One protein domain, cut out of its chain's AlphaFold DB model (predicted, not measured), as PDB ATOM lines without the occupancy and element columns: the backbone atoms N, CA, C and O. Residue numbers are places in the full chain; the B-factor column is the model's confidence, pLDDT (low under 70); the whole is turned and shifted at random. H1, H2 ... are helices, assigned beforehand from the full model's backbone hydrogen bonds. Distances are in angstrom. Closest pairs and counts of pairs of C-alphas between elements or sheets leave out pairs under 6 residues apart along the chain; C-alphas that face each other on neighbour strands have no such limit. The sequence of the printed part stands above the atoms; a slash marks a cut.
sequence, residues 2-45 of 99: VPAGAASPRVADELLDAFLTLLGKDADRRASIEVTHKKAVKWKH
ATOM      1  N   VAL A   2     216.808 135.789 146.129       48.28
ATOM      2  CA  VAL A   2     217.349 134.747 145.242       48.28
ATOM      3  C   VAL A   2     216.497 133.491 145.467       48.28
ATOM      4  O   VAL A   2     216.407 133.052 146.614       48.28
ATOM      5  N   PRO A   3     215.818 132.941 144.446       51.22
ATOM      6  CA  PRO A   3     214.956 131.777 144.624       51.22
ATOM      7  C   PRO A   3     215.774 130.544 145.029       51.22
ATOM      8  O   PRO A   3     216.911 130.358 144.585       51.22
ATOM      9  N   ALA A   4     215.185 129.694 145.873       47.56
ATOM     10  CA  ALA A   4     215.792 128.441 146.307       47.56
ATOM     11  C   ALA A   4     216.232 127.605 145.087       47.56
ATOM     12  O   ALA A   4     215.436 127.335 144.193       47.56
ATOM     13  N   GLY A   5     217.515 127.225 145.039       56.31
ATOM     14  CA  GLY A   5     218.089 126.411 143.957       56.31
ATOM     15  C   GLY A   5     218.820 127.177 142.846       56.31
ATOM     16  O   GLY A   5     219.409 126.538 141.970       56.31
ATOM     17  N   ALA A   6     218.848 128.516 142.877       57.72
ATOM     18  CA  ALA A   6     219.694 129.284 141.962       57.72
ATOM     19  C   ALA A   6     221.175 128.930 142.185       57.72
ATOM     20  O   ALA A   6     221.676 128.980 143.312       57.72
ATOM     21  N   ALA A   7     221.873 128.546 141.116       61.97
ATOM     22  CA  ALA A   7     223.319 128.400 141.182       61.97
ATOM     23  C   ALA A   7     223.969 129.789 141.295       61.97
ATOM     24  O   ALA A   7     223.370 130.801 140.924       61.97
ATOM     25  N   SER A   8     225.197 129.836 141.820       74.44
ATOM     26  CA  SER A   8     225.972 131.079 141.876       74.44
ATOM     27  C   SER A   8     226.043 131.718 140.479       74.44
ATOM     28  O   SER A   8     226.234 130.976 139.510       74.44
ATOM     29  N   PRO A   9     225.949 133.057 140.348       74.00
ATOM     30  CA  PRO A   9     226.153 133.757 139.076       74.00
ATOM     31  C   PRO A   9     227.429 133.315 138.349       74.00
ATOM     32  O   PRO A   9     227.421 133.150 137.134       74.00
ATOM     33  N   ARG A  10     228.472 132.983 139.119       88.12
ATOM     34  CA  ARG A  10     229.739 132.439 138.624       88.12
ATOM     35  C   ARG A  10     229.579 131.152 137.804       88.12
ATOM     36  O   ARG A  10     230.265 130.985 136.809       88.12
ATOM     37  N   VAL A  11     228.666 130.258 138.184       92.75
ATOM     38  CA  VAL A  11     228.442 128.993 137.455       92.75
ATOM     39  C   VAL A  11     227.825 129.263 136.085       92.75
ATOM     40  O   VAL A  11     228.174 128.601 135.114       92.75
ATOM     41  N   ALA A  12     226.922 130.241 135.985       92.12
ATOM     42  CA  ALA A  12     226.361 130.629 134.693       92.12
ATOM     43  C   ALA A  12     227.443 131.200 133.759       92.12
ATOM     44  O   ALA A  12     227.405 130.923 132.564       92.12
ATOM     45  N   ASP A  13     228.410 131.946 134.305       90.38
ATOM     46  CA  ASP A  13     229.555 132.471 133.549       90.38
ATOM     47  C   ASP A  13     230.510 131.369 133.088       90.38
ATOM     48  O   ASP A  13     230.879 131.327 131.919       90.38
ATOM     49  N   GLU A  14     230.858 130.432 133.971       92.44
ATOM     50  CA  GLU A  14     231.735 129.304 133.634       92.44
ATOM     51  C   GLU A  14     231.118 128.403 132.549       92.44
ATOM     52  O   GLU A  14     231.804 127.992 131.612       92.44
ATOM     53  N   LEU A  15     229.809 128.133 132.629       93.06
ATOM     54  CA  LEU A  15     229.093 127.367 131.604       93.06
ATOM     55  C   LEU A  15     229.019 128.110 130.265       93.06
ATOM     56  O   LEU A  15     229.157 127.482 129.216       93.06
ATOM     57  N   LEU A  16     228.818 129.431 130.287       90.88
ATOM     58  CA  LEU A  16     228.836 130.257 129.080       90.88
ATOM     59  C   LEU A  16     230.218 130.231 128.416       90.88
ATOM     60  O   LEU A  16     230.309 130.042 127.206       90.88
ATOM     61  N   ASP A  17     231.287 130.369 129.197       89.44
ATOM     62  CA  ASP A  17     232.657 130.373 128.680       89.44
ATOM     63  C   ASP A  17     233.024 129.018 128.058       89.44
ATOM     64  O   ASP A  17     233.575 128.967 126.953       89.44
ATOM     65  N   ALA A  18     232.636 127.912 128.701       91.62
ATOM     66  CA  ALA A  18     232.787 126.570 128.139       91.62
ATOM     67  C   ALA A  18     231.992 126.397 126.830       91.62
ATOM     68  O   ALA A  18     232.517 125.864 125.850       91.62
ATOM     69  N   PHE A  19     230.747 126.882 126.784       91.25
ATOM     70  CA  PHE A  19     229.905 126.833 125.588       91.25
ATOM     71  C   PHE A  19     230.505 127.622 124.415       91.25
ATOM     72  O   PHE A  19     230.588 127.102 123.305       91.25
ATOM     73  N   LEU A  20     230.976 128.849 124.651       90.38
ATOM     74  CA  LEU A  20     231.607 129.673 123.614       90.38
ATOM     75  C   LEU A  20     232.909 129.051 123.096       90.38
ATOM     76  O   LEU A  20     233.152 129.047 121.887       90.38
ATOM     77  N   THR A  21     233.698 128.454 123.990       89.56
ATOM     78  CA  THR A  21     234.918 127.722 123.625       89.56
ATOM     79  C   THR A  21     234.605 126.553 122.690       89.56
ATOM     80  O   THR A  21     235.245 126.409 121.651       89.56
ATOM     81  N   LEU A  22     233.573 125.755 122.998       92.06
ATOM     82  CA  LEU A  22     233.132 124.646 122.137       92.06
ATOM     83  C   LEU A  22     232.701 125.104 120.736       92.06
ATOM     84  O   LEU A  22     232.814 124.343 119.779       92.06
ATOM     85  N   LEU A  23     232.230 126.344 120.598       90.19
ATOM     86  CA  LEU A  23     231.839 126.932 119.316       90.19
ATOM     87  C   LEU A  23     233.007 127.569 118.538       90.19
ATOM     88  O   LEU A  23     232.770 128.177 117.490       90.19
ATOM     89  N   GLY A  24     234.249 127.497 119.037       87.88
ATOM     90  CA  GLY A  24     235.392 128.211 118.446       87.88
ATOM     91  C   GLY A  24     235.210 129.735 118.479       87.88
ATOM     92  O   GLY A  24     235.545 130.461 117.529       87.88
ATOM     93  N   LYS A  25     234.534 130.223 119.527       82.94
ATOM     94  CA  LYS A  25     234.320 131.643 119.813       82.94
ATOM     95  C   LYS A  25     235.218 132.034 120.979       82.94
ATOM     96  O   LYS A  25     234.763 132.229 122.101       82.94
ATOM     97  N   ASP A  26     236.501 132.119 120.665       73.69
ATOM     98  CA  ASP A  26     237.585 132.451 121.585       73.69
ATOM     99  C   ASP A  26     237.387 133.850 122.205       73.69
ATOM    100  O   ASP A  26     236.494 134.608 121.805       73.69
ATOM    101  N   ALA A  27     238.231 134.219 123.174       65.25
ATOM    102  CA  ALA A  27     238.089 135.436 123.984       65.25
ATOM    103  C   ALA A  27     237.845 136.724 123.165       65.25
ATOM    104  O   ALA A  27     237.011 137.542 123.551       65.25
ATOM    105  N   ASP A  28     238.479 136.861 121.999       66.50
ATOM    106  CA  ASP A  28     238.319 138.032 121.125       66.50
ATOM    107  C   ASP A  28     236.925 138.108 120.477       66.50
ATOM    108  O   ASP A  28     236.390 139.188 120.234       66.50
ATOM    109  N   ARG A  29     236.285 136.956 120.238       64.25
ATOM    110  CA  ARG A  29     234.917 136.862 119.701       64.25
ATOM    111  C   ARG A  29     233.860 136.954 120.794       64.25
ATOM    112  O   ARG A  29     232.755 137.412 120.510       64.25
ATOM    113  N   ARG A  30     234.188 136.584 122.036       69.12
ATOM    114  CA  ARG A  30     233.299 136.729 123.201       69.12
ATOM    115  C   ARG A  30     232.849 138.176 123.397       69.12
ATOM    116  O   ARG A  30     231.671 138.405 123.641       69.12
ATOM    117  N   ALA A  31     233.758 139.139 123.245       71.44
ATOM    118  CA  ALA A  31     233.458 140.563 123.431       71.44
ATOM    119  C   ALA A  31     232.401 141.108 122.446       71.44
ATOM    120  O   ALA A  31     231.771 142.122 122.724       71.44
ATOM    121  N   SER A  32     232.190 140.422 121.317       78.19
ATOM    122  CA  SER A  32     231.192 140.780 120.297       78.19
ATOM    123  C   SER A  32     229.818 140.124 120.494       78.19
ATOM    124  O   SER A  32     228.905 140.376 119.711       78.19
ATOM    125  N   ILE A  33     229.664 139.266 121.508       84.19
ATOM    126  CA  ILE A  33     228.434 138.508 121.751       84.19
ATOM    127  C   ILE A  33     227.673 139.147 122.908       84.19
ATOM    128  O   ILE A  33     228.099 139.099 124.062       84.19
ATOM    129  N   GLU A  34     226.505 139.702 122.600       89.19
ATOM    130  CA  GLU A  34     225.582 140.200 123.612       89.19
ATOM    131  C   GLU A  34     224.775 139.039 124.215       89.19
ATOM    132  O   GLU A  34     224.005 138.364 123.529       89.19
ATOM    133  N   VAL A  35     224.939 138.800 125.519       89.62
ATOM    134  CA  VAL A  35     224.144 137.808 126.257       89.62
ATOM    135  C   VAL A  35     222.935 138.489 126.886       89.62
ATOM    136  O   VAL A  35     223.034 139.095 127.951       89.62
ATOM    137  N   THR A  36     221.779 138.345 126.245       93.62
ATOM    138  CA  THR A  36     220.510 138.930 126.711       93.62
ATOM    139  C   THR A  36     219.916 138.192 127.912       93.62
ATOM    140  O   THR A  36     219.175 138.775 128.704       93.62
ATOM    141  N   HIS A  37     220.248 136.909 128.086       90.88
ATOM    142  CA  HIS A  37     219.802 136.108 129.220       90.88
ATOM    143  C   HIS A  37     220.788 134.984 129.555       90.88
ATOM    144  O   HIS A  37     221.261 134.273 128.672       90.88
ATOM    145  N   LYS A  38     221.035 134.771 130.851       91.00
ATOM    146  CA  LYS A  38     221.748 133.600 131.379       91.00
ATOM    147  C   LYS A  38     221.174 133.201 132.733       91.00
ATOM    148  O   LYS A  38     220.840 134.058 133.553       91.00
ATOM    149  N   LYS A  39     221.076 131.895 132.979       91.06
ATOM    150  CA  LYS A  39     220.580 131.332 134.239       91.06
ATOM    151  C   LYS A  39     221.188 129.955 134.464       91.06
ATOM    152  O   LYS A  39     221.207 129.135 133.555       91.06
ATOM    153  N   ALA A  40     221.616 129.691 135.693       92.38
ATOM    154  CA  ALA A  40     222.070 128.376 136.124       92.38
ATOM    155  C   ALA A  40     221.250 127.904 137.333       92.38
ATOM    156  O   ALA A  40     220.897 128.691 138.218       92.38
ATOM    157  N   VAL A  41     220.934 126.610 137.365       92.50
ATOM    158  CA  VAL A  41     220.146 125.967 138.425       92.50
ATOM    159  C   VAL A  41     220.914 124.761 138.941       92.50
ATOM    160  O   VAL A  41     221.455 123.983 138.156       92.50
ATOM    161  N   LYS A  42     220.961 124.605 140.268       92.00
ATOM    162  CA  LYS A  42     221.585 123.448 140.909       92.00
ATOM    163  C   LYS A  42     220.535 122.394 141.252       92.00
ATOM    164  O   LYS A  42     219.691 122.612 142.118       92.00
ATOM    165  N   TRP A  43     220.682 121.215 140.661       92.81
ATOM    166  CA  TRP A  43     219.880 120.031 140.958       92.81
ATOM    167  C   TRP A  43     220.655 119.114 141.913       92.81
ATOM    168  O   TRP A  43     221.607 118.453 141.509       92.81
ATOM    169  N   LYS A  44     220.297 119.109 143.204       93.12
ATOM    170  CA  LYS A  44     221.031 118.337 144.232       93.12
ATOM    171  C   LYS A  44     220.900 116.817 144.068       93.12
ATOM    172  O   LYS A  44     221.803 116.096 144.474       93.12
ATOM    173  N   HIS A  45     219.800 116.365 143.477       93.56
ATOM    174  CA  HIS A  45     219.451 114.953 143.303       93.56
ATOM    175  C   HIS A  45     219.079 114.691 141.839       93.56
ATOM    176  O   HIS A  45     218.025 114.152 141.547       93.56
TER     177      HIS A  45
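This is residues 2 to 45 of the 99 residues of the protein "Hypothetical protein" of Micromonas pusilla (UniProt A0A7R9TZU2). The chain makes an open loop: one long helix, H1, leads away from a curved opening stretch, a four-residue helix, H2, sits at the turn beyond its far end, and an unnamed tail, residues 31 to 45, comes back past the beginning of H1 and runs on beyond it. The printed part has 44 residues, with two named helices in the order H1, H2 and no named strand. The class is all helix, though named elements hold 18 of the 44 residues, under half. The whole is loose, with a radius of gyration of the C-alphas of 12.3 A, and elongated, spanning 35 by 20 by 12 A.

Start at C-alpha 2, at (217.349, 134.747, 145.242). Find C-alpha 9 at (226.153, 133.757, 139.076); from there H1, residues 9 to 22, runs 20.5 A to C-alpha 22 at (233.132, 124.646, 122.137). H2, residues 27 to 30, covers 5.0 A and ends with C-alpha 30 at (233.299, 136.729, 123.201).

After H1, look at residues 23 to 26, a tight link to H2. The two helices are close but not clearly touching: their closest C-alphas, those of Leu 20 and Arg 30, are 7.3 A apart. In H1 every O i to N i+4 pair is within hydrogen-bond range; H2 is too short for such a pair, but its one O i to N i+3 pair is within range.

The two C-alphas farthest apart, those of Asp 28 and His 45, are 37.2 A apart. The printed part has no cut. Its mean pLDDT is 81.6, and the model's confidence is under 70 at residues 2 to 7 and 27 to 30.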